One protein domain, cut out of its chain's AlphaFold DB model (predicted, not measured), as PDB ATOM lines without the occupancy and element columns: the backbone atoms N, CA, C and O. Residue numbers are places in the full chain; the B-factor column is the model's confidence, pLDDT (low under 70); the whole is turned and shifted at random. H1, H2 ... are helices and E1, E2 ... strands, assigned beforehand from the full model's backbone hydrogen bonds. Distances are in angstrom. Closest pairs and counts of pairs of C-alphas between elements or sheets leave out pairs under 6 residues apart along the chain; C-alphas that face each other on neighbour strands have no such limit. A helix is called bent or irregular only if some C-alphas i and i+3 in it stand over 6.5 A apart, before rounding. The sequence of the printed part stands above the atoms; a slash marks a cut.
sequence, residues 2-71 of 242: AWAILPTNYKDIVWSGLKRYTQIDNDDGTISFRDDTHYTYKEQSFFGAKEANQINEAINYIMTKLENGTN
ATOM      1  N   ALA A   2      98.135  92.390  78.010       72.56
ATOM      2  CA  ALA A   2      97.856  93.101  76.762       72.56
ATOM      3  C   ALA A   2      98.059  92.166  75.559       72.56
ATOM      4  O   ALA A   2      98.875  91.242  75.628       72.56
ATOM      5  N   TRP A   3      97.311  92.395  74.484       78.31
ATOM      6  CA  TRP A   3      97.425  91.675  73.224       78.31
ATOM      7  C   TRP A   3      98.750  92.006  72.529       78.31
ATOM      8  O   TRP A   3      99.151  93.164  72.424       78.31
ATOM      9  N   ALA A   4      99.434  90.979  72.024       85.25
ATOM     10  CA  ALA A   4     100.611  91.156  71.185       85.25
ATOM     11  C   ALA A   4     100.180  91.204  69.713       85.25
ATOM     12  O   ALA A   4      99.557  90.266  69.219       85.25
ATOM     13  N   ILE A   5     100.534  92.287  69.017       88.44
ATOM     14  CA  ILE A   5     100.230  92.481  67.593       88.44
ATOM     15  C   ILE A   5     100.832  91.326  66.776       88.44
ATOM     16  O   ILE A   5     102.044  91.100  66.793       88.44
ATOM     17  N   LEU A   6      99.980  90.602  66.048       90.50
ATOM     18  CA  LEU A   6     100.369  89.517  65.150       90.50
ATOM     19  C   LEU A   6     101.159  90.071  63.949       90.50
ATOM     20  O   LEU A   6     100.781  91.125  63.436       90.50
ATOM     21  N   PRO A   7     102.204  89.387  63.447       88.94
ATOM     22  CA  PRO A   7     102.938  89.836  62.262       88.94
ATOM     23  C   PRO A   7     102.053  89.904  61.008       88.94
ATOM     24  O   PRO A   7     101.212  89.034  60.792       88.94
ATOM     25  N   THR A   8     102.268  90.909  60.157       87.38
ATOM     26  CA  THR A   8     101.487  91.147  58.922       87.38
ATOM     27  C   THR A   8     102.377  91.280  57.679       87.38
ATOM     28  O   THR A   8     101.998  91.868  56.669       87.38
ATOM     29  N   ASN A   9     103.596  90.740  57.753       85.56
ATOM     30  CA  ASN A   9     104.638  90.844  56.731       85.56
ATOM     31  C   ASN A   9     105.140  89.478  56.226       85.56
ATOM     32  O   ASN A   9     106.266  89.386  55.725       85.56
ATOM     33  N   TYR A  10     104.323  88.427  56.344       81.81
ATOM     34  CA  TYR A  10     104.598  87.130  55.727       81.81
ATOM     35  C   TYR A  10     104.780  87.291  54.208       81.81
ATOM     36  O   TYR A  10     104.239  88.219  53.596       81.81
ATOM     37  N   LYS A  11     105.547  86.379  53.595       77.38
ATOM     38  CA  LYS A  11     105.804  86.301  52.145       77.38
ATOM     39  C   LYS A  11     105.827  84.836  51.704       77.38
ATOM     40  O   LYS A  11     106.320  83.991  52.447       77.38
ATOM     41  N   ASP A  12     105.312  84.543  50.512       72.19
ATOM     42  CA  ASP A  12     105.190  83.168  50.004       72.19
ATOM     43  C   ASP A  12     106.525  82.552  49.523       72.19
ATOM     44  O   ASP A  12     107.487  83.268  49.236       72.19
ATOM     45  N   ILE A  13     106.571  81.215  49.348       67.19
ATOM     46  CA  ILE A  13     107.790  80.443  48.987       67.19
ATOM     47  C   ILE A  13     107.585  79.265  47.932       67.19
ATOM     48  O   ILE A  13     107.411  78.134  48.368       67.19
ATOM     49  N   VAL A  14     107.564  79.449  46.573       61.19
ATOM     50  CA  VAL A  14     107.730  78.386  45.509       61.19
ATOM     51  C   VAL A  14     109.227  78.279  45.303       61.19
ATOM     52  O   VAL A  14     109.959  78.275  46.270       61.19
ATOM     53  N   TRP A  15     109.705  78.172  44.077       62.16
ATOM     54  CA  TRP A  15     111.064  78.077  43.630       62.16
ATOM     55  C   TRP A  15     110.987  77.918  42.096       62.16
ATOM     56  O   TRP A  15     109.994  77.388  41.589       62.16
ATOM     57  N   SER A  16     112.014  78.323  41.350       54.91
ATOM     58  CA  SER A  16     112.126  78.043  39.912       54.91
ATOM     59  C   SER A  16     113.474  77.393  39.568       54.91
ATOM     60  O   SER A  16     114.537  77.934  39.870       54.91
ATOM     61  N   GLY A  17     113.446  76.210  38.935       65.50
ATOM     62  CA  GLY A  17     114.642  75.487  38.471       65.50
ATOM     63  C   GLY A  17     114.455  73.964  38.343       65.50
ATOM     64  O   GLY A  17     113.333  73.484  38.204       65.50
ATOM     65  N   LEU A  18     115.560  73.206  38.442       65.75
ATOM     66  CA  LEU A  18     115.593  71.760  38.744       65.75
ATOM     67  C   LEU A  18     116.058  71.529  40.188       65.75
ATOM     68  O   LEU A  18     117.023  72.171  40.615       65.75
ATOM     69  N   LYS A  19     115.362  70.663  40.945       72.38
ATOM     70  CA  LYS A  19     115.570  70.555  42.395       72.38
ATOM     71  C   LYS A  19     116.991  70.086  42.646       72.38
ATOM     72  O   LYS A  19     117.421  69.070  42.099       72.38
ATOM     73  N   ARG A  20     117.738  70.863  43.424       76.81
ATOM     74  CA  ARG A  20     119.161  70.619  43.633       76.81
ATOM     75  C   ARG A  20     119.296  69.708  44.831       76.81
ATOM     76  O   ARG A  20     119.165  70.164  45.956       76.81
ATOM     77  N   TYR A  21     119.559  68.437  44.576       79.81
ATOM     78  CA  TYR A  21     119.916  67.487  45.616       79.81
ATOM     79  C   TYR A  21     121.428  67.283  45.613       79.81
ATOM     80  O   TYR A  21     121.996  66.952  44.571       79.81
ATOM     81  N   THR A  22     122.079  67.467  46.759       82.12
ATOM     82  CA  THR A  22     123.469  67.034  46.934       82.12
ATOM     83  C   THR A  22     123.459  65.561  47.306       82.12
ATOM     84  O   THR A  22     122.888  65.179  48.330       82.12
ATOM     85  N   GLN A  23     124.072  64.743  46.452       85.12
ATOM     86  CA  GLN A  23     124.325  63.336  46.725       85.12
ATOM     87  C   GLN A  23     125.475  63.210  47.731       85.12
ATOM     88  O   GLN A  23     126.499  63.881  47.598       85.12
ATOM     89  N   ILE A  24     125.285  62.366  48.738       87.00
ATOM     90  CA  ILE A  24     126.268  62.012  49.757       87.00
ATOM     91  C   ILE A  24     126.372  60.491  49.727       87.00
ATOM     92  O   ILE A  24     125.412  59.801  50.074       87.00
ATOM     93  N   ASP A  25     127.517  59.987  49.287       86.94
ATOM     94  CA  ASP A  25     127.824  58.561  49.333       86.94
ATOM     95  C   ASP A  25     128.338  58.244  50.742       86.94
ATOM     96  O   ASP A  25     129.296  58.858  51.217       86.94
ATOM     97  N   ASN A  26     127.653  57.341  51.439       85.56
ATOM     98  CA  ASN A  26     127.965  56.959  52.812       85.56
ATOM     99  C   ASN A  26     129.004  55.823  52.832       85.56
ATOM    100  O   ASN A  26     129.031  54.978  51.936       85.56
ATOM    101  N   ASP A  27     129.803  55.736  53.902       82.88
ATOM    102  CA  ASP A  27     130.834  54.691  54.073       82.88
ATOM    103  C   ASP A  27     130.272  53.249  54.102       82.88
ATOM    104  O   ASP A  27     131.019  52.284  53.944       82.88
ATOM    105  N   ASP A  28     128.956  53.083  54.287       84.00
ATOM    106  CA  ASP A  28     128.245  51.798  54.235       84.00
ATOM    107  C   ASP A  28     127.802  51.382  52.814       84.00
ATOM    108  O   ASP A  28     127.158  50.346  52.637       84.00
ATOM    109  N   GLY A  29     128.150  52.174  51.793       79.00
ATOM    110  CA  GLY A  29     127.777  51.948  50.396       79.00
ATOM    111  C   GLY A  29     126.356  52.396  50.040       79.00
ATOM    112  O   GLY A  29     125.919  52.177  48.907       79.00
ATOM    113  N   THR A  30     125.622  53.017  50.969       81.31
ATOM    114  CA  THR A  30     124.334  53.661  50.677       81.31
ATOM    115  C   THR A  30     124.522  55.090  50.166       81.31
ATOM    116  O   THR A  30     125.573  55.706  50.332       81.31
ATOM    117  N   ILE A  31     123.484  55.633  49.529       82.69
ATOM    118  CA  ILE A  31     123.506  56.968  48.929       82.69
ATOM    119  C   ILE A  31     122.366  57.799  49.519       82.69
ATOM    120  O   ILE A  31     121.204  57.392  49.484       82.69
ATOM    121  N   SER A  32     122.698  58.976  50.046       83.69
ATOM    122  CA  SER A  32     121.757  59.941  50.621       83.69
ATOM    123  C   SER A  32     121.635  61.189  49.747       83.69
ATOM    124  O   SER A  32     122.613  61.647  49.166       83.69
ATOM    125  N   PHE A  33     120.442  61.785  49.682       81.12
ATOM    126  CA  PHE A  33     120.182  63.013  48.919       81.12
ATOM    127  C   PHE A  33     119.690  64.130  49.847       81.12
ATOM    128  O   PHE A  33     118.598  64.037  50.406       81.12
ATOM    129  N   ARG A  34     120.475  65.204  49.999       81.06
ATOM    130  CA  ARG A  34     120.082  66.405  50.760       81.06
ATOM    131  C   ARG A  34     119.449  67.435  49.827       81.06
ATOM    132  O   ARG A  34     120.081  67.803  48.841       81.06
ATOM    133  N   ASP A  35     118.235  67.907  50.128       77.88
ATOM    134  CA  ASP A  35     117.586  68.982  49.358       77.88
ATOM    135  C   ASP A  35     118.277  70.330  49.633       77.88
ATOM    136  O   ASP A  35     118.165  70.881  50.726       77.88
ATOM    137  N   ASP A  36     118.980  70.852  48.628       76.44
ATOM    138  CA  ASP A  36     119.621  72.171  48.594       76.44
ATOM    139  C   ASP A  36     118.844  73.151  47.679       76.44
ATOM    140  O   ASP A  36     119.376  74.161  47.204       76.44
ATOM    141  N   THR A  37     117.574  72.853  47.384       72.88
ATOM    142  CA  THR A  37     116.691  73.703  46.575       72.88
ATOM    143  C   THR A  37     116.321  74.992  47.318       72.88
ATOM    144  O   THR A  37     115.891  74.958  48.468       72.88
ATOM    145  N   HIS A  38     116.457  76.151  46.661       65.75
ATOM    146  CA  HIS A  38     116.297  77.463  47.303       65.75
ATOM    147  C   HIS A  38     114.985  78.166  46.919       65.75
ATOM    148  O   HIS A  38     114.847  78.659  45.804       65.75
ATOM    149  N   TYR A  39     114.032  78.229  47.848       61.00
ATOM    150  CA  TYR A  39     112.625  78.528  47.565       61.00
ATOM    151  C   TYR A  39     112.247  80.055  47.544       61.00
ATOM    152  O   TYR A  39     112.662  80.812  48.417       61.00
ATOM    153  N   THR A  40     111.420  80.500  46.570       56.69
ATOM    154  CA  THR A  40     110.833  81.858  46.323       56.69
ATOM    155  C   THR A  40     109.371  81.818  45.740       56.69
ATOM    156  O   THR A  40     109.215  81.349  44.625       56.69
ATOM    157  N   TYR A  41     108.309  82.306  46.452       55.66
ATOM    158  CA  TYR A  41     106.827  82.561  46.153       55.66
ATOM    159  C   TYR A  41     105.701  81.485  45.833       55.66
ATOM    160  O   TYR A  41     105.322  81.341  44.680       55.66
ATOM    161  N   LYS A  42     105.088  80.763  46.813       57.94
ATOM    162  CA  LYS A  42     104.359  79.461  46.629       57.94
ATOM    163  C   LYS A  42     103.018  79.473  45.847       57.94
ATOM    164  O   LYS A  42     102.328  80.477  45.758       57.94
ATOM    165  N   GLU A  43     102.685  78.292  45.313       53.81
ATOM    166  CA  GLU A  43     101.514  77.835  44.543       53.81
ATOM    167  C   GLU A  43     100.137  78.328  45.025       53.81
ATOM    168  O   GLU A  43      99.845  78.373  46.218       53.81
ATOM    169  N   GLN A  44      99.236  78.537  44.058       50.81
ATOM    170  CA  GLN A  44      97.879  79.106  44.184       50.81
ATOM    171  C   GLN A  44      96.837  78.235  44.931       50.81
ATOM    172  O   GLN A  44      95.639  78.412  44.730       50.81
ATOM    173  N   SER A  45      97.252  77.269  45.755       50.88
ATOM    174  CA  SER A  45      96.345  76.314  46.424       50.88
ATOM    175  C   SER A  45      96.680  76.078  47.903       50.88
ATOM    176  O   SER A  45      96.410  75.005  48.445       50.88
ATOM    177  N   PHE A  46      97.268  77.067  48.572       58.09
ATOM    178  CA  PHE A  46      97.470  77.062  50.019       58.09
ATOM    179  C   PHE A  46      97.087  78.417  50.613       58.09
ATOM    180  O   PHE A  46      97.042  79.419  49.906       58.09
ATOM    181  N   PHE A  47      96.812  78.433  51.919       67.00
ATOM    182  CA  PHE A  47      96.665  79.660  52.697       67.00
ATOM    183  C   PHE A  47      97.971  80.460  52.605       67.00
ATOM    184  O   PHE A  47      98.981  80.064  53.191       67.00
ATOM    185  N   GLY A  48      97.963  81.514  51.793       75.62
ATOM    186  CA  GLY A  48      99.156  82.267  51.449       75.62
ATOM    187  C   GLY A  48      99.517  83.299  52.504       75.62
ATOM    188  O   GLY A  48      98.757  83.624  53.421       75.62
ATOM    189  N   ALA A  49     100.694  83.880  52.329       80.62
ATOM    190  CA  ALA A  49     101.145  85.034  53.076       80.62
ATOM    191  C   ALA A  49     100.162  86.205  52.981       80.62
ATOM    192  O   ALA A  49      99.979  86.924  53.958       80.62
ATOM    193  N   LYS A  50      99.506  86.388  51.830       82.25
ATOM    194  CA  LYS A  50      98.485  87.422  51.646       82.25
ATOM    195  C   LYS A  50      97.299  87.208  52.590       82.25
ATOM    196  O   LYS A  50      96.958  88.122  53.335       82.25
ATOM    197  N   GLU A  51      96.711  86.015  52.597       84.50
ATOM    198  CA  GLU A  51      95.580  85.668  53.461       84.50
ATOM    199  C   GLU A  51      95.987  85.720  54.945       84.50
ATOM    200  O   GLU A  51      95.249  86.268  55.766       84.50
ATOM    201  N   ALA A  52      97.192  85.242  55.280       85.75
ATOM    202  CA  ALA A  52      97.764  85.325  56.624       85.75
ATOM    203  C   ALA A  52      97.925  86.777  57.106       85.75
ATOM    204  O   ALA A  52      97.506  87.111  58.215       85.75
ATOM    205  N   ASN A  53      98.488  87.652  56.265       85.88
ATOM    206  CA  ASN A  53      98.654  89.072  56.565       85.88
ATOM    207  C   ASN A  53      97.290  89.748  56.754       85.88
ATOM    208  O   ASN A  53      97.085  90.410  57.766       85.88
ATOM    209  N   GLN A  54      96.335  89.517  55.845       88.06
ATOM    210  CA  GLN A  54      94.990  90.102  55.909       88.06
ATOM    211  C   GLN A  54      94.216  89.682  57.168       88.06
ATOM    212  O   GLN A  54      93.566  90.513  57.805       88.06
ATOM    213  N   ILE A  55      94.298  88.408  57.563       88.44
ATOM    214  CA  ILE A  55      93.658  87.915  58.789       88.44
ATOM    215  C   ILE A  55      94.340  88.485  60.033       88.44
ATOM    216  O   ILE A  55      93.649  88.917  60.955       88.44
ATOM    217  N   ASN A  56      95.671  88.562  60.054       90.44
ATOM    218  CA  ASN A  56      96.391  89.139  61.184       90.44
ATOM    219  C   ASN A  56      96.136  90.647  61.322       90.44
ATOM    220  O   ASN A  56      95.925  91.114  62.438       90.44
ATOM    221  N   GLU A  57      96.063  91.403  60.223       88.31
ATOM    222  CA  GLU A  57      95.637  92.811  60.223       88.31
ATOM    223  C   GLU A  57      94.227  92.973  60.802       88.31
ATOM    224  O   GLU A  57      94.019  93.796  61.698       88.31
ATOM    225  N   ALA A  58      93.271  92.149  60.360       86.19
ATOM    226  CA  ALA A  58      91.900  92.178  60.859       86.19
ATOM    227  C   ALA A  58      91.813  91.832  62.358       86.19
ATOM    228  O   ALA A  58      91.152  92.544  63.116       86.19
ATOM    229  N   ILE A  59      92.507  90.780  62.809       86.81
ATOM    230  CA  ILE A  59      92.550  90.386  64.225       86.81
ATOM    231  C   ILE A  59      93.203  91.486  65.068       86.81
ATOM    232  O   ILE A  59      92.654  91.855  66.103       86.81
ATOM    233  N   ASN A  60      94.325  92.055  64.622       86.81
ATOM    234  CA  ASN A  60      94.992  93.147  65.326       86.81
ATOM    235  C   ASN A  60      94.078  94.366  65.470       86.81
ATOM    236  O   ASN A  60      93.941  94.892  66.571       86.81
ATOM    237  N   TYR A  61      93.389  94.769  64.399       82.94
ATOM    238  CA  TYR A  61      92.419  95.862  64.446       82.94
ATOM    239  C   TYR A  61      91.290  95.588  65.454       82.94
ATOM    240  O   TYR A  61      90.979  96.447  66.282       82.94
ATOM    241  N   ILE A  62      90.712  94.382  65.433       82.75
ATOM    242  CA  ILE A  62      89.659  93.955  66.369       82.75
ATOM    243  C   ILE A  62      90.159  93.996  67.819       82.75
ATOM    244  O   ILE A  62      89.490  94.569  68.681       82.75
ATOM    245  N   MET A  63      91.339  93.434  68.093       81.62
ATOM    246  CA  MET A  63      91.900  93.365  69.446       81.62
ATOM    247  C   MET A  63      92.292  94.748  69.971       81.62
ATOM    248  O   MET A  63      91.913  95.095  71.085       81.62
ATOM    249  N   THR A  64      92.924  95.600  69.158       81.06
ATOM    250  CA  THR A  64      93.206  96.994  69.537       81.06
ATOM    251  C   THR A  64      91.921  97.775  69.828       81.06
ATOM    252  O   THR A  64      91.889  98.585  70.753       81.06
ATOM    253  N   LYS A  65      90.827  97.547  69.090       78.25
ATOM    254  CA  LYS A  65      89.530  98.171  69.406       78.25
ATOM    255  C   LYS A  65      88.948  97.649  70.725       78.25
ATOM    256  O   LYS A  65      88.469  98.462  71.518       78.25
ATOM    257  N   LEU A  66      89.037  96.343  70.980       78.94
ATOM    258  CA  LEU A  66      88.590  95.710  72.225       78.94
ATOM    259  C   LEU A  66      89.360  96.228  73.453       78.94
ATOM    260  O   LEU A  66      88.739  96.589  74.450       78.94
ATOM    261  N   GLU A  67      90.690  96.325  73.372       79.00
ATOM    262  CA  GLU A  67      91.539  96.851  74.453       79.00
ATOM    263  C   GLU A  67      91.254  98.323  74.768       79.00
ATOM    264  O   GLU A  67      91.257  98.718  75.931       79.00
ATOM    265  N   ASN A  68      90.919  99.121  73.751       80.06
ATOM    266  CA  ASN A  68      90.482 100.510  73.916       80.06
ATOM    267  C   ASN A  68      89.031 100.645  74.439       80.06
ATOM    268  O   ASN A  68      88.459 101.732  74.388       80.06
ATOM    269  N   GLY A  69      88.406  99.559  74.912       77.00
ATOM    270  CA  GLY A  69      87.054  99.570  75.478       77.00
ATOM    271  C   GLY A  69      85.932  99.755  74.450       77.00
ATOM    272  O   GLY A  69      84.800 100.058  74.827       77.00
ATOM    273  N   THR A  70      86.216  99.583  73.154       79.69
ATOM    274  CA  THR A  70      85.201  99.726  72.099       79.69
ATOM    275  C   THR A  70      84.194  98.582  72.197       79.69
ATOM    276  O   THR A  70      84.574  97.409  72.156       79.69
ATOM    277  N   ASN A  71      82.897  98.896  72.247       83.75
ATOM    278  CA  ASN A  71      81.854  97.877  72.162       83.75
ATOM    279  C   ASN A  71      81.734  97.358  70.718       83.75
ATOM    280  O   ASN A  71      80.917  97.834  69.928       83.75
TER     281      ASN A  71
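This is residues 2 to 71 of the 242 residues of an uncharacterized protein of Criibacterium bergeronii (UniProt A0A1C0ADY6). A small two-stranded hairpin, E1 and E2, makes one end of a long thin model, and a single helix, H1, lies toward the other end. Two long stretches with no named element, residues 2 to 20 and residues 36 to 48, make up much of the rest, and residues 36 to 48 bridge the gap between the hairpin and H1. The printed part has 70 residues, with two named strands and then one named helix along the chain, in the order E1, E2, H1; the sheet has the order E1 - E2 and is antiparallel. The class is mixed, helices and strands, with under half of the residues in named elements. The whole is extended, a rod with a radius of gyration of the C-alphas of 21.0 A and spans of 68 by 26 by 16 A.

The sheet consists of E1, residues 21 to 25, and E2, residues 31 to 35. The two are antiparallel neighbours and form a hairpin, with 155 degrees between their N-to-C directions. C-alphas that face each other include those of Tyr 21 and Asp 35, 4.7 A apart, and those of Asp 25 and Ile 31, 4.6 A apart. Within hydrogen-bond range are, among others, N of Thr 22 and O of Arg 34 at 2.9 A, and N of Ser 32 and O of Ile 24 at 2.8 A. H1, residues 49 to 67, is apart from E1. In H1 every O i to N i+4 pair is within hydrogen-bond range, and the helix is not bent.

E1 begins at C-alpha 21, at (119.916, 67.487, 45.616), and measures 12.5 A from first to last C-alpha. E2 measures 13.4 A and ends at C-alpha 35, at (117.586, 68.982, 49.358). H1 has 19 residues, Ala 49 to Glu 67, and measures 26.2 A; its last C-alpha, 67, stands at (91.539, 96.851, 74.453).

The two C-alphas farthest apart are those of Gly 29 and Asn 71, at 68.5 A, while the first and last printed C-alphas, those of Ala 2 and Asn 71, are 17.3 A apart. The printed part has no cut. The link from E1 to E2 is tight, with 5 residues between them, and the link from E2 to H1 is long, with 13. Residues 2 to 20 also hold no named element. The mean pLDDT of the printed part is 77.1, and it is under 70 at 16 residues, namely 13 to 18 and 38 to 47.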